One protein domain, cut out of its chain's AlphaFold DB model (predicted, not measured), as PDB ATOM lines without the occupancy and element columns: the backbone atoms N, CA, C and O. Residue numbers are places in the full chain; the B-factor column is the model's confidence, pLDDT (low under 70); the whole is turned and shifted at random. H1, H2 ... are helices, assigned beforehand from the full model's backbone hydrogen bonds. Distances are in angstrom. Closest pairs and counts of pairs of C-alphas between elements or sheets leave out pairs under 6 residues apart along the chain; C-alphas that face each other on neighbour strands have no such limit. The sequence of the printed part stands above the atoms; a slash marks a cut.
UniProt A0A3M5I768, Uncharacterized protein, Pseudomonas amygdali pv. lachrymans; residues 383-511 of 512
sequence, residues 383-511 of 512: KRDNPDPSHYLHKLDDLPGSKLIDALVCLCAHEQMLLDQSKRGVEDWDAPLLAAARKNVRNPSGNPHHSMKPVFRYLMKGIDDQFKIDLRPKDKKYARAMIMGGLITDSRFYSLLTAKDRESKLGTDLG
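Overview. This is residues 383 to 511 of the 512 residues of an uncharacterized protein of Pseudomonas amygdali pv. lachrymans (UniProt A0A3M5I768). One long helix, H2, runs through the middle of the domain, with short helices set round it: H3 packs on one side of it, H5 and H7 pack on others, and H1 is beside its first half. Past H7, the short helices H8 and H9 extend the domain to one end of its longest axis; H7, H8 and H9 lie roughly side by side, their centres making a triangle. The printed part has 129 residues, with nine named helices, H1 to H9 in order along the chain, and no named strand; the class is all helix. It is compact, with a radius of gyration of the C-alphas of 15.2 A, and spans 45 by 33 by 25 A.

Arrangement. The hub is H2, residues 401 to 421, touching three helices. H5, residues 453 to 460, touches it at a steep tilt of 41 degrees, opposite ways; the closest C-alphas, of Ala 413 and Phe 456, are 5.6 A apart. H3, residues 432 to 439, touches residues 411 to 416 of H2 alone, about perpendicular at 87 degrees, with the C-alphas of Cys 412 and Leu 433 closest at 6.4 A. H7, residues 476 to 484, touches residues 414 to 417 of H2 alone, about perpendicular at 82 degrees, closest at the C-alphas of His 414 and Met 482, 6.9 A. The packing is mostly crossed, with no shallow tilt among the four touching pairs given a tilt. H4, residues 448 to 451, touches H3, its His 449 and Leu 434 closest with C-alphas 6.4 A apart. H1, residues 392 to 396, is close to H2 but not clearly touching, 6.5 A between the closest C-alphas, of Leu 396 and Leu 404. H6, residues 465 to 470, is likewise close to H2 but not clearly touching, 6.6 A between the C-alphas of Cys 410 and Lys 468, the closest. H7 and H8, residues 491 to 496, form a helical hairpin: they touch, closest at the C-alphas of Arg 480 and Leu 496, 6.7 A, and run opposite ways at 36 degrees, only just steep. H9, residues 499 to 509, is close to H8 but not clearly touching, closest at the C-alphas of Tyr 494 and Arg 502, 6.2 A. H2 and H9 are apart. Every O i to N i+4 pair is within hydrogen-bond range in H2, H3, H5, H6, H7 and H9; H1 has 0 of 1 and H8 0 of 2, against 2 of 2 and 2 of 3 O i to N i+3 pairs, and H4 is too short for an O i to N i+4 pair.

Along the chain. H2 is 30.7 A from C-alpha 401 at (6.682, -31.549, 28.204) to C-alpha 421. H9 is 15.4 A long and ends at C-alpha 509, (-13.389, -25.642, 55.002). H7 measures 12.0 A, H5 10.6 A and H3 10.5 A; H1 begins at C-alpha 392, (13.438, -34.219, 43.399).

Size, cuts and confidence. The two C-alphas farthest apart, of Arg 442 and Ala 499, are 45.7 A apart. The printed part has no cut, and no link is long. Residues 420 to 425, of which 420 and 421 belong to H2, and residues 440 to 445 stand free. Mean pLDDT of the printed part is 81.2; residues 423 to 426, 440 to 451 and 511 are under 70.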
ATOM      1  N   LYS A 383      18.713 -27.383  38.442       90.62
ATOM      2  CA  LYS A 383      19.251 -28.738  38.311       90.62
ATOM      3  C   LYS A 383      20.774 -28.743  38.205       90.62
ATOM      4  O   LYS A 383      21.424 -29.559  38.845       90.62
ATOM      5  N   ARG A 384      21.355 -27.828  37.423       88.56
ATOM      6  CA  ARG A 384      22.817 -27.686  37.324       88.56
ATOM      7  C   ARG A 384      23.439 -27.340  38.677       88.56
ATOM      8  O   ARG A 384      24.489 -27.872  39.014       88.56
ATOM      9  N   ASP A 385      22.784 -26.465  39.433       87.19
ATOM     10  CA  ASP A 385      23.259 -26.020  40.742       87.19
ATOM     11  C   ASP A 385      23.012 -27.086  41.846       87.19
ATOM     12  O   ASP A 385      23.589 -26.989  42.925       87.19
ATOM     13  N   ASN A 386      22.220 -28.133  41.566       85.94
ATOM     14  CA  ASN A 386      21.937 -29.269  42.455       85.94
ATOM     15  C   ASN A 386      22.303 -30.611  41.793       85.94
ATOM     16  O   ASN A 386      21.420 -31.301  41.282       85.94
ATOM     17  N   PRO A 387      23.580 -31.029  41.806       82.50
ATOM     18  CA  PRO A 387      24.032 -32.207  41.064       82.50
ATOM     19  C   PRO A 387      23.594 -33.556  41.663       82.50
ATOM     20  O   PRO A 387      23.767 -34.574  41.000       82.50
ATOM     21  N   ASP A 388      23.043 -33.591  42.883       85.25
ATOM     22  CA  ASP A 388      22.612 -34.829  43.549       85.25
ATOM     23  C   ASP A 388      21.440 -35.507  42.802       85.25
ATOM     24  O   ASP A 388      20.328 -34.975  42.829       85.25
ATOM     25  N   PRO A 389      21.631 -36.704  42.209       81.19
ATOM     26  CA  PRO A 389      20.589 -37.423  41.469       81.19
ATOM     27  C   PRO A 389      19.383 -37.837  42.323       81.19
ATOM     28  O   PRO A 389      18.314 -38.134  41.791       81.19
ATOM     29  N   SER A 390      19.538 -37.890  43.649       81.38
ATOM     30  CA  SER A 390      18.451 -38.245  44.566       81.38
ATOM     31  C   SER A 390      17.453 -37.096  44.781       81.38
ATOM     32  O   SER A 390      16.307 -37.330  45.201       81.38
ATOM     33  N   HIS A 391      17.865 -35.870  44.436       85.69
ATOM     34  CA  HIS A 391      17.072 -34.657  44.563       85.69
ATOM     35  C   HIS A 391      15.839 -34.690  43.646       85.69
ATOM     36  O   HIS A 391      15.872 -35.207  42.528       85.69
ATOM     37  N   TYR A 392      14.723 -34.114  44.105       84.31
ATOM     38  CA  TYR A 392      13.438 -34.219  43.399       84.31
ATOM     39  C   TYR A 392      13.466 -33.606  41.990       84.31
ATOM     40  O   TYR A 392      12.723 -34.058  41.127       84.31
ATOM     41  N   LEU A 393      14.348 -32.632  41.737       87.81
ATOM     42  CA  LEU A 393      14.506 -31.996  40.423       87.81
ATOM     43  C   LEU A 393      14.908 -32.992  39.324       87.81
ATOM     44  O   LEU A 393      14.430 -32.869  38.203       87.81
ATOM     45  N   HIS A 394      15.738 -33.995  39.629       86.19
ATOM     46  CA  HIS A 394      16.168 -34.986  38.627       86.19
ATOM     47  C   HIS A 394      15.067 -35.987  38.281       86.19
ATOM     48  O   HIS A 394      15.060 -36.540  37.191       86.19
ATOM     49  N   LYS A 395      14.074 -36.158  39.159       84.50
ATOM     50  CA  LYS A 395      12.908 -37.022  38.910       84.50
ATOM     51  C   LYS A 395      11.914 -36.414  37.914       84.50
ATOM     52  O   LYS A 395      10.952 -37.074  37.541       84.50
ATOM     53  N   LEU A 396      12.120 -35.157  37.515       87.69
ATOM     54  CA  LEU A 396      11.257 -34.451  36.568       87.69
ATOM     55  C   LEU A 396      11.660 -34.676  35.104       87.69
ATOM     56  O   LEU A 396      10.876 -34.340  34.222       87.69
ATOM     57  N   ASP A 397      12.849 -35.231  34.834       81.19
ATOM     58  CA  ASP A 397      13.354 -35.433  33.464       81.19
ATOM     59  C   ASP A 397      12.473 -36.377  32.636       81.19
ATOM     60  O   ASP A 397      12.339 -36.195  31.427       81.19
ATOM     61  N   ASP A 398      11.851 -37.355  33.294       82.19
ATOM     62  CA  ASP A 398      11.028 -38.380  32.650       82.19
ATOM     63  C   ASP A 398       9.604 -37.886  32.333       82.19
ATOM     64  O   ASP A 398       8.793 -38.613  31.752       82.19
ATOM     65  N   LEU A 399       9.261 -36.652  32.722       87.44
ATOM     66  CA  LEU A 399       7.928 -36.107  32.498       87.44
ATOM     67  C   LEU A 399       7.758 -35.596  31.057       87.44
ATOM     68  O   LEU A 399       8.602 -34.854  30.547       87.44
ATOM     69  N   PRO A 400       6.612 -35.886  30.411       88.06
ATOM     70  CA  PRO A 400       6.226 -35.243  29.159       88.06
ATOM     71  C   PRO A 400       6.226 -33.717  29.286       88.06
ATOM     72  O   PRO A 400       5.907 -33.182  30.346       88.06
ATOM     73  N   GLY A 401       6.498 -33.005  28.189       82.88
ATOM     74  CA  GLY A 401       6.682 -31.549  28.204       82.88
ATOM     75  C   GLY A 401       5.552 -30.748  28.866       82.88
ATOM     76  O   GLY A 401       5.848 -29.781  29.560       82.88
ATOM     77  N   SER A 402       4.287 -31.152  28.712       80.62
ATOM     78  CA  SER A 402       3.142 -30.514  29.386       80.62
ATOM     79  C   SER A 402       3.117 -30.799  30.891       80.62
ATOM     80  O   SER A 402       3.016 -29.872  31.694       80.62
ATOM     81  N   LYS A 403       3.316 -32.062  31.291       89.31
ATOM     82  CA  LYS A 403       3.391 -32.470  32.703       89.31
ATOM     83  C   LYS A 403       4.598 -31.880  33.429       89.31
ATOM     84  O   LYS A 403       4.523 -31.633  34.627       89.31
ATOM     85  N   LEU A 404       5.697 -31.631  32.718       92.19
ATOM     86  CA  LEU A 404       6.856 -30.941  33.272       92.19
ATOM     87  C   LEU A 404       6.485 -29.518  33.706       92.19
ATOM     88  O   LEU A 404       6.864 -29.101  34.792       92.19
ATOM     89  N   ILE A 405       5.725 -28.778  32.894       91.12
ATOM     90  CA  ILE A 405       5.300 -27.420  33.262       91.12
ATOM     91  C   ILE A 405       4.371 -27.443  34.469       91.12
ATOM     92  O   ILE A 405       4.582 -26.664  35.396       91.12
ATOM     93  N   ASP A 406       3.421 -28.378  34.509       92.25
ATOM     94  CA  ASP A 406       2.553 -28.563  35.676       92.25
ATOM     95  C   ASP A 406       3.364 -28.862  36.944       92.25
ATOM     96  O   ASP A 406       3.141 -28.250  37.989       92.25
ATOM     97  N   ALA A 407       4.370 -29.737  36.844       92.50
ATOM     98  CA  ALA A 407       5.269 -30.038  37.951       92.50
ATOM     99  C   ALA A 407       6.039 -28.797  38.428       92.50
ATOM    100  O   ALA A 407       6.105 -28.533  39.630       92.50
ATOM    101  N   LEU A 408       6.593 -28.011  37.500       91.62
ATOM    102  CA  LEU A 408       7.335 -26.792  37.821       91.62
ATOM    103  C   LEU A 408       6.438 -25.734  38.474       91.62
ATOM    104  O   LEU A 408       6.848 -25.129  39.461       91.62
ATOM    105  N   VAL A 409       5.200 -25.562  37.998       90.88
ATOM    106  CA  VAL A 409       4.201 -24.679  38.624       90.88
ATOM    107  C   VAL A 409       3.922 -25.106  40.067       90.88
ATOM    108  O   VAL A 409       3.964 -24.270  40.972       90.88
ATOM    109  N   CYS A 410       3.676 -26.398  40.308       91.69
ATOM    110  CA  CYS A 410       3.412 -26.917  41.651       91.69
ATOM    111  C   CYS A 410       4.600 -26.731  42.603       91.69
ATOM    112  O   CYS A 410       4.412 -26.398  43.774       91.69
ATOM    113  N   LEU A 411       5.822 -26.947  42.117       90.75
ATOM    114  CA  LEU A 411       7.031 -26.806  42.924       90.75
ATOM    115  C   LEU A 411       7.348 -25.334  43.209       90.75
ATOM    116  O   LEU A 411       7.611 -24.996  44.359       90.75
ATOM    117  N   CYS A 412       7.220 -24.438  42.225       89.75
ATOM    118  CA  CYS A 412       7.369 -22.998  42.453       89.75
ATOM    119  C   CYS A 412       6.326 -22.458  43.447       89.75
ATOM    120  O   CYS A 412       6.682 -21.668  44.321       89.75
ATOM    121  N   ALA A 413       5.068 -22.912  43.373       88.75
ATOM    122  CA  ALA A 413       4.038 -22.548  44.351       88.75
ATOM    123  C   ALA A 413       4.415 -22.988  45.775       88.75
ATOM    124  O   ALA A 413       4.244 -22.231  46.732       88.75
ATOM    125  N   HIS A 414       4.959 -24.199  45.916       88.81
ATOM    126  CA  HIS A 414       5.433 -24.713  47.197       88.81
ATOM    127  C   HIS A 414       6.621 -23.911  47.744       88.81
ATOM    128  O   HIS A 414       6.603 -23.505  48.905       88.81
ATOM    129  N   GLU A 415       7.631 -23.640  46.919       87.94
ATOM    130  CA  GLU A 415       8.805 -22.859  47.323       87.94
ATOM    131  C   GLU A 415       8.430 -21.431  47.755       87.94
ATOM    132  O   GLU A 415       8.968 -20.913  48.735       87.94
ATOM    133  N   GLN A 416       7.448 -20.803  47.094       84.62
ATOM    134  CA  GLN A 416       6.926 -19.496  47.509       84.62
ATOM    135  C   GLN A 416       6.248 -19.563  48.879       84.62
ATOM    136  O   GLN A 416       6.415 -18.664  49.700       84.62
ATOM    137  N   MET A 417       5.500 -20.636  49.154       82.81
ATOM    138  CA  MET A 417       4.903 -20.831  50.475       82.81
ATOM    139  C   MET A 417       5.958 -20.983  51.570       82.81
ATOM    140  O   MET A 417       5.766 -20.455  52.665       82.81
ATOM    141  N   LEU A 418       7.059 -21.687  51.289       82.00
ATOM    142  CA  LEU A 418       8.173 -21.812  52.230       82.00
ATOM    143  C   LEU A 418       8.794 -20.442  52.534       82.00
ATOM    144  O   LEU A 418       9.031 -20.127  53.703       82.00
ATOM    145  N   LEU A 419       8.992 -19.611  51.503       78.44
ATOM    146  CA  LEU A 419       9.488 -18.236  51.643       78.44
ATOM    147  C   LEU A 419       8.584 -17.373  52.526       78.44
ATOM    148  O   LEU A 419       9.089 -16.697  53.417       78.44
ATOM    149  N   ASP A 420       7.267 -17.435  52.332       75.00
ATOM    150  CA  ASP A 420       6.309 -16.632  53.106       75.00
ATOM    151  C   ASP A 420       6.208 -17.061  54.578       75.00
ATOM    152  O   ASP A 420       5.926 -16.247  55.459       75.00
ATOM    153  N   GLN A 421       6.396 -18.354  54.857       73.56
ATOM    154  CA  GLN A 421       6.284 -18.912  56.207       73.56
ATOM    155  C   GLN A 421       7.573 -18.750  57.026       73.56
ATOM    156  O   GLN A 421       7.526 -18.784  58.261       73.56
ATOM    157  N   SER A 422       8.724 -18.567  56.373       70.00
ATOM    158  CA  SER A 422      10.004 -18.423  57.067       70.00
ATOM    159  C   SER A 422      10.240 -16.992  57.549       70.00
ATOM    160  O   SER A 422      10.502 -16.077  56.774       70.00
ATOM    161  N   LYS A 423      10.277 -16.807  58.873       58.72
ATOM    162  CA  LYS A 423      10.722 -15.547  59.500       58.72
ATOM    163  C   LYS A 423      12.240 -15.320  59.424       58.72
ATOM    164  O   LYS A 423      12.690 -14.225  59.738       58.72
ATOM    165  N   ARG A 424      13.034 -16.347  59.089       55.78
ATOM    166  CA  ARG A 424      14.513 -16.318  59.140       55.78
ATOM    167  C   ARG A 424      15.183 -16.241  57.762       55.78
ATOM    168  O   ARG A 424      16.402 -16.327  57.689       55.78
ATOM    169  N   GLY A 425      14.409 -16.038  56.695       60.16
ATOM    170  CA  GLY A 425      14.886 -16.243  55.327       60.16
ATOM    171  C   GLY A 425      14.895 -17.732  54.974       60.16
ATOM    172  O   GLY A 425      14.900 -18.592  55.854       60.16
ATOM    173  N   VAL A 426      14.800 -18.039  53.687       67.56
ATOM    174  CA  VAL A 426      14.901 -19.403  53.148       67.56
ATOM    175  C   VAL A 426      16.198 -19.451  52.362       67.56
ATOM    176  O   VAL A 426      16.478 -18.514  51.610       67.56
ATOM    177  N   GLU A 427      17.007 -20.486  52.576       74.31
ATOM    178  CA  GLU A 427      18.261 -20.638  51.843       74.31
ATOM    179  C   GLU A 427      17.980 -20.996  50.379       74.31
ATOM    180  O   GLU A 427      16.963 -21.610  50.053       74.31
ATOM    181  N   ASP A 428      18.900 -20.651  49.475       75.12
ATOM    182  CA  ASP A 428      18.765 -20.969  48.044       75.12
ATOM    183  C   ASP A 428      18.600 -22.483  47.790       75.12
ATOM    184  O   ASP A 428      18.039 -22.881  46.770       75.12
ATOM    185  N   TRP A 429      19.052 -23.327  48.725       77.44
ATOM    186  CA  TRP A 429      18.913 -24.784  48.666       77.44
ATOM    187  C   TRP A 429      17.500 -25.291  48.986       77.44
ATOM    188  O   TRP A 429      17.105 -26.353  48.506       77.44
ATOM    189  N   ASP A 430      16.730 -24.533  49.767       76.44
ATOM    190  CA  ASP A 430      15.355 -24.870  50.149       76.44
ATOM    191  C   ASP A 430      14.336 -24.429  49.080       76.44
ATOM    192  O   ASP A 430      13.247 -25.000  48.981       76.44
ATOM    193  N   ALA A 431      14.695 -23.425  48.267       85.12
ATOM    194  CA  ALA A 431      13.888 -22.890  47.166       85.12
ATOM    195  C   ALA A 431      14.681 -22.810  45.839       85.12
ATOM    196  O   ALA A 431      14.858 -21.720  45.277       85.12
ATOM    197  N   PRO A 432      15.200 -23.946  45.332       87.00
ATOM    198  CA  PRO A 432      16.151 -23.959  44.227       87.00
ATOM    199  C   PRO A 432      15.564 -23.459  42.902       87.00
ATOM    200  O   PRO A 432      16.299 -22.843  42.126       87.00
ATOM    201  N   LEU A 433      14.271 -23.668  42.616       87.75
ATOM    202  CA  LEU A 433      13.652 -23.156  41.386       87.75
ATOM    203  C   LEU A 433      13.516 -21.632  41.425       87.75
ATOM    204  O   LEU A 433      13.858 -20.960  40.449       87.75
ATOM    205  N   LEU A 434      13.067 -21.070  42.549       84.88
ATOM    206  CA  LEU A 434      12.944 -19.623  42.724       84.88
ATOM    207  C   LEU A 434      14.309 -18.932  42.797       84.88
ATOM    208  O   LEU A 434      14.473 -17.844  42.239       84.88
ATOM    209  N   ALA A 435      15.302 -19.558  43.433       83.44
ATOM    210  CA  ALA A 435      16.679 -19.070  43.452       83.44
ATOM    211  C   ALA A 435      17.291 -19.065  42.042       83.44
ATOM    212  O   ALA A 435      17.861 -18.064  41.600       83.44
ATOM    213  N   ALA A 436      17.106 -20.146  41.281       84.06
ATOM    214  CA  ALA A 436      17.549 -20.234  39.893       84.06
ATOM    215  C   ALA A 436      16.845 -19.224  38.975       84.06
ATOM    216  O   ALA A 436      17.480 -18.627  38.103       84.06
ATOM    217  N   ALA A 437      15.551 -18.992  39.196       77.25
ATOM    218  CA  ALA A 437      14.796 -17.932  38.545       77.25
ATOM    219  C   ALA A 437      15.416 -16.546  38.805       77.25
ATOM    220  O   ALA A 437      15.672 -15.824  37.844       77.25
ATOM    221  N   ARG A 438      15.761 -16.204  40.060       73.81
ATOM    222  CA  ARG A 438      16.430 -14.926  40.410       73.81
ATOM    223  C   ARG A 438      17.730 -14.716  39.638       73.81
ATOM    224  O   ARG A 438      17.961 -13.626  39.122       73.81
ATOM    225  N   LYS A 439      18.559 -15.760  39.519       70.31
ATOM    226  CA  LYS A 439      19.858 -15.705  38.815       70.31
ATOM    227  C   LYS A 439      19.727 -15.398  37.320       70.31
ATOM    228  O   LYS A 439      20.685 -14.944  36.701       70.31
ATOM    229  N   ASN A 440      18.558 -15.645  36.734       62.19
ATOM    230  CA  ASN A 440      18.296 -15.421  35.316       62.19
ATOM    231  C   ASN A 440      17.755 -14.011  35.003       62.19
ATOM    232  O   ASN A 440      17.539 -13.707  33.826       62.19
ATOM    233  N   VAL A 441      17.570 -13.153  36.015       57.66
ATOM    234  CA  VAL A 441      17.026 -11.793  35.881       57.66
ATOM    235  C   VAL A 441      18.121 -10.767  36.183       57.66
ATOM    236  O   VAL A 441      18.795 -10.845  37.205       57.66
ATOM    237  N   ARG A 442      18.294  -9.763  35.311       44.75
ATOM    238  CA  ARG A 442      19.294  -8.686  35.496       44.75
ATOM    239  C   ARG A 442      19.034  -7.800  36.726       44.75
ATOM    240  O   ARG A 442      19.945  -7.100  37.147       44.75
ATOM    241  N   ASN A 443      17.816  -7.816  37.278       47.28
ATOM    242  CA  ASN A 443      17.397  -7.007  38.421       47.28
ATOM    243  C   ASN A 443      16.560  -7.857  39.414       47.28
ATOM    244  O   ASN A 443      15.414  -8.186  39.102       47.28
ATOM    245  N   PRO A 444      17.090  -8.239  40.594       41.66
ATOM    246  CA  PRO A 444      16.432  -9.167  41.528       41.66
ATOM    247  C   PRO A 444      15.087  -8.675  42.086       41.66
ATOM    248  O   PRO A 444      14.216  -9.488  42.393       41.66
ATOM    249  N   SER A 445      14.902  -7.355  42.188       41.53
ATOM    250  CA  SER A 445      13.645  -6.701  42.588       41.53
ATOM    251  C   SER A 445      12.545  -6.785  41.523       41.53
ATOM    252  O   SER A 445      11.383  -6.549  41.832       41.53
ATOM    253  N   GLY A 446      12.898  -7.158  40.289       44.03
ATOM    254  CA  GLY A 446      11.977  -7.455  39.193       44.03
ATOM    255  C   GLY A 446      11.830  -8.952  38.924       44.03
ATOM    256  O   GLY A 446      11.481  -9.318  37.808       44.03
ATOM    257  N   ASN A 447      12.156  -9.825  39.889       50.72
ATOM    258  CA  ASN A 447      12.023 -11.268  39.705       50.72
ATOM    259  C   ASN A 447      10.544 -11.645  39.488       50.72
ATOM    260  O   ASN A 447       9.780 -11.619  40.460       50.72
ATOM    261  N   PRO A 448      10.149 -12.068  38.272       53.00
ATOM    262  CA  PRO A 448       8.757 -12.370  37.968       53.00
ATOM    263  C   PRO A 448       8.236 -13.498  38.866       53.00
ATOM    264  O   PRO A 448       7.108 -13.459  39.339       53.00
ATOM    265  N   HIS A 449       9.088 -14.455  39.235       55.66
ATOM    266  CA  HIS A 449       8.681 -15.617  40.018       55.66
ATOM    267  C   HIS A 449       8.502 -15.347  41.515       55.66
ATOM    268  O   HIS A 449       7.919 -16.180  42.201       55.66
ATOM    269  N   HIS A 450       8.977 -14.216  42.050       53.56
ATOM    270  CA  HIS A 450       8.690 -13.860  43.444       53.56
ATOM    271  C   HIS A 450       7.307 -13.205  43.583       53.56
ATOM    272  O   HIS A 450       6.638 -13.431  44.591       53.56
ATOM    273  N   SER A 451       6.868 -12.453  42.567       59.22
ATOM    274  CA  SER A 451       5.545 -11.823  42.502       59.22
ATOM    275  C   SER A 451       4.458 -12.737  41.920       59.22
ATOM    276  O   SER A 451       3.314 -12.618  42.322       59.22
ATOM    277  N   MET A 452       4.791 -13.745  41.100       70.31
ATOM    278  CA  MET A 452       3.845 -14.672  40.431       70.31
ATOM    279  C   MET A 452       3.030 -15.622  41.331       70.31
ATOM    280  O   MET A 452       2.403 -16.564  40.839       70.31
ATOM    281  N   LYS A 453       3.005 -15.428  42.651       75.06
ATOM    282  CA  LYS A 453       2.226 -16.273  43.570       75.06
ATOM    283  C   LYS A 453       0.741 -16.381  43.206       75.06
ATOM    284  O   LYS A 453       0.219 -17.500  43.242       75.06
ATOM    285  N   PRO A 454       0.047 -15.291  42.827       78.50
ATOM    286  CA  PRO A 454      -1.325 -15.390  42.339       78.50
ATOM    287  C   PRO A 454      -1.426 -16.306  41.113       78.50
ATOM    288  O   PRO A 454      -2.324 -17.138  41.036       78.50
ATOM    289  N   VAL A 455      -0.459 -16.226  40.198       80.06
ATOM    290  CA  VAL A 455      -0.442 -16.985  38.938       80.06
ATOM    291  C   VAL A 455      -0.289 -18.472  39.186       80.06
ATOM    292  O   VAL A 455      -1.090 -19.261  38.692       80.06
ATOM    293  N   PHE A 456       0.693 -18.873  39.995       86.25
ATOM    294  CA  PHE A 456       0.878 -20.288  40.300       86.25
ATOM    295  C   PHE A 456      -0.317 -20.852  41.065       86.25
ATOM    296  O   PHE A 456      -0.782 -21.939  40.732       86.25
ATOM    297  N   ARG A 457      -0.889 -20.094  42.010       85.94
ATOM    298  CA  ARG A 457      -2.145 -20.476  42.677       85.94
ATOM    299  C   ARG A 457      -3.285 -20.682  41.684       85.94
ATOM    300  O   ARG A 457      -3.998 -21.676  41.788       85.94
ATOM    301  N   TYR A 458      -3.444 -19.773  40.727       86.81
ATOM    302  CA  TYR A 458      -4.475 -19.864  39.698       86.81
ATOM    303  C   TYR A 458      -4.294 -21.102  38.809       86.81
ATOM    304  O   TYR A 458      -5.235 -21.875  38.619       86.81
ATOM    305  N   LEU A 459      -3.074 -21.333  38.315       89.06
ATOM    306  CA  LEU A 459      -2.737 -22.490  37.482       89.06
ATOM    307  C   LEU A 459      -2.940 -23.813  38.227       89.06
ATOM    308  O   LEU A 459      -3.478 -24.767  37.666       89.06
ATOM    309  N   MET A 460      -2.591 -23.848  39.514       90.19
ATOM    310  CA  MET A 460      -2.751 -25.018  40.370       90.19
ATOM    311  C   MET A 460      -4.201 -25.483  40.542       90.19
ATOM    312  O   MET A 460      -4.417 -26.671  40.787       90.19
ATOM    313  N   LYS A 461      -5.200 -24.606  40.370       88.69
ATOM    314  CA  LYS A 461      -6.622 -24.999  40.375       88.69
ATOM    315  C   LYS A 461      -6.976 -25.960  39.232       88.69
ATOM    316  O   LYS A 461      -7.962 -26.677  39.331       88.69
ATOM    317  N   GLY A 462      -6.215 -25.940  38.133       85.88
ATOM    318  CA  GLY A 462      -6.430 -26.810  36.969       85.88
ATOM    319  C   GLY A 462      -5.584 -28.081  36.959       85.88
ATOM    320  O   GLY A 462      -5.645 -28.824  35.985       85.88
ATOM    321  N   ILE A 463      -4.773 -28.308  37.993       91.81
ATOM    322  CA  ILE A 463      -3.906 -29.482  38.111       91.81
ATOM    323  C   ILE A 463      -4.562 -30.464  39.079       91.81
ATOM    324  O   ILE A 463      -5.046 -30.064  40.137       91.81
ATOM    325  N   ASP A 464      -4.555 -31.742  38.715       92.12
ATOM    326  CA  ASP A 464      -5.098 -32.823  39.532       92.12
ATOM    327  C   ASP A 464      -4.365 -32.962  40.882       92.12
ATOM    328  O   ASP A 464      -3.135 -32.874  40.961       92.12
ATOM    329  N   ASP A 465      -5.126 -33.172  41.958       92.06
ATOM    330  CA  ASP A 465      -4.585 -33.227  43.319       92.06
ATOM    331  C   ASP A 465      -3.715 -34.468  43.561       92.06
ATOM    332  O   ASP A 465      -2.716 -34.378  44.280       92.06
ATOM    333  N   GLN A 466      -4.024 -35.593  42.906       92.75
ATOM    334  CA  GLN A 466      -3.182 -36.788  42.959       92.75
ATOM    335  C   GLN A 466      -1.827 -36.515  42.293       92.75
ATOM    336  O   GLN A 466      -0.789 -36.782  42.901       92.75
ATOM    337  N   PHE A 467      -1.814 -35.878  41.115       92.75
ATOM    338  CA  PHE A 467      -0.566 -35.465  40.464       92.75
ATOM    339  C   PHE A 467       0.294 -34.568  41.364       92.75
ATOM    340  O   PHE A 467       1.495 -34.806  41.482       92.75
ATOM    341  N   LYS A 468      -0.303 -33.577  42.048       93.06
ATOM    342  CA  LYS A 468       0.424 -32.696  42.984       93.06
ATOM    343  C   LYS A 468       1.126 -33.496  44.079       93.06
ATOM    344  O   LYS A 468       2.293 -33.240  44.360       93.06
ATOM    345  N   ILE A 469       0.434 -34.457  44.695       90.56
ATOM    346  CA  ILE A 469       0.995 -35.319  45.749       90.56
ATOM    347  C   ILE A 469       2.125 -36.204  45.205       90.56
ATOM    348  O   ILE A 469       3.179 -36.328  45.841       90.56
ATOM    349  N   ASP A 470       1.942 -36.761  44.010       89.62
ATOM    350  CA  ASP A 470       2.887 -37.689  43.384       89.62
ATOM    351  C   ASP A 470       4.195 -37.032  42.925       89.62
ATOM    352  O   ASP A 470       5.168 -37.735  42.651       89.62
ATOM    353  N   LEU A 471       4.284 -35.697  42.920       88.81
ATOM    354  CA  LEU A 471       5.555 -34.995  42.702       88.81
ATOM    355  C   LEU A 471       6.569 -35.277  43.818       88.81
ATOM    356  O   LEU A 471       7.777 -35.325  43.569       88.81
ATOM    357  N   ARG A 472       6.102 -35.461  45.063       85.94
ATOM    358  CA  ARG A 472       6.961 -35.762  46.225       85.94
ATOM    359  C   ARG A 472       6.288 -36.774  47.167       85.94
ATOM    360  O   ARG A 472       6.029 -36.460  48.329       85.94
ATOM    361  N   PRO A 473       6.099 -38.034  46.734       78.88
ATOM    362  CA  PRO A 473       5.227 -39.001  47.410       78.88
ATOM    363  C   PRO A 473       5.744 -39.443  48.789       78.88
ATOM    364  O   PRO A 473       4.985 -39.914  49.631       78.88
ATOM    365  N   LYS A 474       7.049 -39.288  49.049       82.12
ATOM    366  CA  LYS A 474       7.680 -39.620  50.340       82.12
ATOM    367  C   LYS A 474       7.842 -38.411  51.265       82.12
ATOM    368  O   LYS A 474       8.289 -38.572  52.399       82.12
ATOM    369  N   ASP A 475       7.489 -37.212  50.805       85.62
ATOM    370  CA  ASP A 475       7.670 -35.984  51.566       85.62
ATOM    371  C   ASP A 475       6.364 -35.553  52.245       85.62
ATOM    372  O   ASP A 475       5.538 -34.816  51.705       85.62
ATOM    373  N   LYS A 476       6.190 -36.009  53.489       84.81
ATOM    374  CA  LYS A 476       5.026 -35.645  54.309       84.81
ATOM    375  C   LYS A 476       4.964 -34.147  54.614       84.81
ATOM    376  O   LYS A 476       3.871 -33.626  54.826       84.81
ATOM    377  N   LYS A 477       6.108 -33.447  54.659       86.56
ATOM    378  CA  LYS A 477       6.137 -31.998  54.912       86.56
ATOM    379  C   LYS A 477       5.614 -31.242  53.698       86.56
ATOM    380  O   LYS A 477       4.807 -30.334  53.871       86.56
ATOM    381  N   TYR A 478       6.011 -31.666  52.499       88.88
ATOM    382  CA  TYR A 478       5.466 -31.154  51.246       88.88
ATOM    383  C   TYR A 478       3.946 -31.332  51.186       88.88
ATOM    384  O   TYR A 478       3.225 -30.341  51.103       88.88
ATOM    385  N   ALA A 479       3.449 -32.568  51.323       87.38
ATOM    386  CA  ALA A 479       2.013 -32.848  51.251       87.38
ATOM    387  C   ALA A 479       1.214 -32.029  52.281       87.38
ATOM    388  O   ALA A 479       0.225 -31.383  51.936       87.38
ATOM    389  N   ARG A 480       1.691 -31.971  53.534       88.81
ATOM    390  CA  ARG A 480       1.081 -31.156  54.592       88.81
ATOM    391  C   ARG A 480       1.047 -29.672  54.228       88.81
ATOM    392  O   ARG A 480       0.008 -29.045  54.411       88.81
ATOM    393  N   ALA A 481       2.145 -29.111  53.716       88.56
ATOM    394  CA  ALA A 481       2.199 -27.707  53.315       88.56
ATOM    395  C   ALA A 481       1.189 -27.406  52.199       88.56
ATOM    396  O   ALA A 481       0.444 -26.438  52.303       88.56
ATOM    397  N   MET A 482       1.106 -28.264  51.181       90.25
ATOM    398  CA  MET A 482       0.193 -28.089  50.047       90.25
ATOM    399  C   MET A 482      -1.285 -28.147  50.468       90.25
ATOM    400  O   MET A 482      -2.076 -27.303  50.044       90.25
ATOM    401  N   ILE A 483      -1.651 -29.086  51.351       89.62
ATOM    402  CA  ILE A 483      -3.018 -29.208  51.887       89.62
ATOM    403  C   ILE A 483      -3.364 -28.008  52.777       89.62
ATOM    404  O   ILE A 483      -4.382 -27.349  52.569       89.62
ATOM    405  N   MET A 484      -2.503 -27.670  53.744       87.25
ATOM    406  CA  MET A 484      -2.749 -26.545  54.657       87.25
ATOM    407  C   MET A 484      -2.752 -25.192  53.933       87.25
ATOM    408  O   MET A 484      -3.438 -24.269  54.361       87.25
ATOM    409  N   GLY A 485      -2.027 -25.075  52.817       85.56
ATOM    410  CA  GLY A 485      -2.045 -23.902  51.943       85.56
ATOM    411  C   GLY A 485      -3.292 -23.755  51.076       85.56
ATOM    412  O   GLY A 485      -3.398 -22.750  50.374       85.56
ATOM    413  N   GLY A 486      -4.197 -24.740  51.081       86.44
ATOM    414  CA  GLY A 486      -5.379 -24.766  50.217       86.44
ATOM    415  C   GLY A 486      -5.071 -25.021  48.738       86.44
ATOM    416  O   GLY A 486      -5.890 -24.700  47.884       86.44
ATOM    417  N   LEU A 487      -3.890 -25.564  48.421       88.44
ATOM    418  CA  LEU A 487      -3.491 -25.917  47.051       88.44
ATOM    419  C   LEU A 487      -3.936 -27.329  46.644       88.44
ATOM    420  O   LEU A 487      -3.941 -27.652  45.453       88.44
ATOM    421  N   ILE A 488      -4.290 -28.145  47.639       89.19
ATOM    422  CA  ILE A 488      -4.943 -29.448  47.513       89.19
ATOM    423  C   ILE A 488      -6.291 -29.335  48.214       89.19
ATOM    424  O   ILE A 488      -6.352 -28.947  49.383       89.19
ATOM    425  N   THR A 489      -7.349 -29.644  47.477       86.88
ATOM    426  CA  THR A 489      -8.747 -29.474  47.893       86.88
ATOM    427  C   THR A 489      -9.474 -30.801  48.077       86.88
ATOM    428  O   THR A 489     -10.489 -30.854  48.766       86.88
ATOM    429  N   ASP A 490      -8.958 -31.886  47.497       88.38
ATOM    430  CA  ASP A 490      -9.506 -33.224  47.674       88.38
ATOM    431  C   ASP A 490      -9.276 -33.722  49.111       88.38
ATOM    432  O   ASP A 490      -8.148 -33.951  49.571       88.38
ATOM    433  N   SER A 491     -10.386 -33.924  49.820       86.12
ATOM    434  CA  SER A 491     -10.420 -34.329  51.223       86.12
ATOM    435  C   SER A 491      -9.823 -35.718  51.471       86.12
ATOM    436  O   SER A 491      -9.399 -36.006  52.594       86.12
ATOM    437  N   ARG A 492      -9.697 -36.573  50.443       88.88
ATOM    438  CA  ARG A 492      -9.052 -37.896  50.568       88.88
ATOM    439  C   ARG A 492      -7.604 -37.784  51.051       88.88
ATOM    440  O   ARG A 492      -7.132 -38.633  51.817       88.88
ATOM    441  N   PHE A 493      -6.912 -36.704  50.689       88.75
ATOM    442  CA  PHE A 493      -5.531 -36.461  51.111       88.75
ATOM    443  C   PHE A 493      -5.414 -35.897  52.529       88.75
ATOM    444  O   PHE A 493      -4.313 -35.856  53.073       88.75
ATOM    445  N   TYR A 494      -6.519 -35.543  53.199       86.88
ATOM    446  CA  TYR A 494      -6.474 -35.051  54.587       86.88
ATOM    447  C   TYR A 494      -6.050 -36.159  55.560       86.88
ATOM    448  O   TYR A 494      -5.623 -35.893  56.688       86.88
ATOM    449  N   SER A 495      -6.088 -37.411  55.099       84.62
ATOM    450  CA  SER A 495      -5.438 -38.557  55.733       84.62
ATOM    451  C   SER A 495      -3.939 -38.329  56.011       84.62
ATOM    452  O   SER A 495      -3.431 -38.827  57.015       84.62
ATOM    453  N   LEU A 496      -3.256 -37.525  55.186       85.44
ATOM    454  CA  LEU A 496      -1.828 -37.199  55.295       85.44
ATOM    455  C   LEU A 496      -1.518 -36.114  56.343       85.44
ATOM    456  O   LEU A 496      -0.351 -35.902  56.680       85.44
ATOM    457  N   LEU A 497      -2.542 -35.430  56.863       86.69
ATOM    458  CA  LEU A 497      -2.415 -34.437  57.930       86.69
ATOM    459  C   LEU A 497      -2.329 -35.092  59.313       86.69
ATOM    460  O   LEU A 497      -2.843 -36.190  59.542       86.69
ATOM    461  N   THR A 498      -1.732 -34.373  60.269       87.81
ATOM    462  CA  THR A 498      -1.846 -34.743  61.689       87.81
ATOM    463  C   THR A 498      -3.287 -34.547  62.172       87.81
ATOM    464  O   THR A 498      -4.030 -33.768  61.578       87.81
ATOM    465  N   ALA A 499      -3.691 -35.218  63.258       85.81
ATOM    466  CA  ALA A 499      -5.050 -35.094  63.801       85.81
ATOM    467  C   ALA A 499      -5.442 -33.625  64.061       85.81
ATOM    468  O   ALA A 499      -6.485 -33.173  63.603       85.81
ATOM    469  N   LYS A 500      -4.532 -32.859  64.677       88.25
ATOM    470  CA  LYS A 500      -4.719 -31.431  64.960       88.25
ATOM    471  C   LYS A 500      -4.882 -30.586  63.691       88.25
ATOM    472  O   LYS A 500      -5.749 -29.721  63.632       88.25
ATOM    473  N   ASP A 501      -4.047 -30.811  62.677       87.38
ATOM    474  CA  ASP A 501      -4.141 -30.050  61.424       87.38
ATOM    475  C   ASP A 501      -5.407 -30.406  60.644       87.38
ATOM    476  O   ASP A 501      -6.003 -29.541  60.013       87.38
ATOM    477  N   ARG A 502      -5.822 -31.678  60.693       85.94
ATOM    478  CA  ARG A 502      -7.038 -32.151  60.036       85.94
ATOM    479  C   ARG A 502      -8.274 -31.481  60.624       85.94
ATOM    480  O   ARG A 502      -9.097 -31.002  59.856       85.94
ATOM    481  N   GLU A 503      -8.382 -31.415  61.950       83.56
ATOM    482  CA  GLU A 503      -9.467 -30.693  62.629       83.56
ATOM    483  C   GLU A 503      -9.468 -29.209  62.254       83.56
ATOM    484  O   GLU A 503     -10.504 -28.676  61.868       83.56
ATOM    485  N   SER A 504      -8.299 -28.560  62.274       86.00
ATOM    486  CA  SER A 504      -8.171 -27.154  61.877       86.00
ATOM    487  C   SER A 504      -8.592 -26.911  60.425       86.00
ATOM    488  O   SER A 504      -9.283 -25.933  60.145       86.00
ATOM    489  N   LYS A 505      -8.174 -27.784  59.499       85.25
ATOM    490  CA  LYS A 505      -8.471 -27.650  58.070       85.25
ATOM    491  C   LYS A 505      -9.941 -27.933  57.771       85.25
ATOM    492  O   LYS A 505     -10.556 -27.161  57.046       85.25
ATOM    493  N   LEU A 506     -10.511 -28.975  58.379       81.75
ATOM    494  CA  LEU A 506     -11.941 -29.275  58.281       81.75
ATOM    495  C   LEU A 506     -12.795 -28.145  58.858       81.75
ATOM    496  O   LEU A 506     -13.786 -27.789  58.234       81.75
ATOM    497  N   GLY A 507     -12.400 -27.552  59.990       79.38
ATOM    498  CA  GLY A 507     -13.069 -26.367  60.536       79.38
ATOM    499  C   GLY A 507     -13.078 -25.219  59.527       79.38
ATOM    500  O   GLY A 507     -14.144 -24.756  59.131       79.38
ATOM    501  N   THR A 508     -11.901 -24.888  58.985       82.25
ATOM    502  CA  THR A 508     -11.756 -23.818  57.981       82.25
ATOM    503  C   THR A 508     -12.610 -24.069  56.733       82.25
ATOM    504  O   THR A 508     -13.267 -23.152  56.246       82.25
ATOM    505  N   ASP A 509     -12.627 -25.299  56.212       78.44
ATOM    506  CA  ASP A 509     -13.389 -25.642  55.002       78.44
ATOM    507  C   ASP A 509     -14.908 -25.673  55.245       78.44
ATOM    508  O   ASP A 509     -15.685 -25.444  54.319       78.44
ATOM    509  N   LEU A 510     -15.338 -25.925  56.486       78.12
ATOM    510  CA  LEU A 510     -16.738 -25.860  56.916       78.12
ATOM    511  C   LEU A 510     -17.181 -24.441  57.317       78.12
ATOM    512  O   LEU A 510     -18.349 -24.249  57.652       78.12
ATOM    513  N   GLY A 511     -16.280 -23.453  57.274       68.88
ATOM    514  CA  GLY A 511     -16.563 -22.076  57.688       68.88
ATOM    515  C   GLY A 511     -16.719 -21.897  59.204       68.88
ATOM    516  O   GLY A 511     -17.399 -20.963  59.631       68.88
TER     517      GLY A 511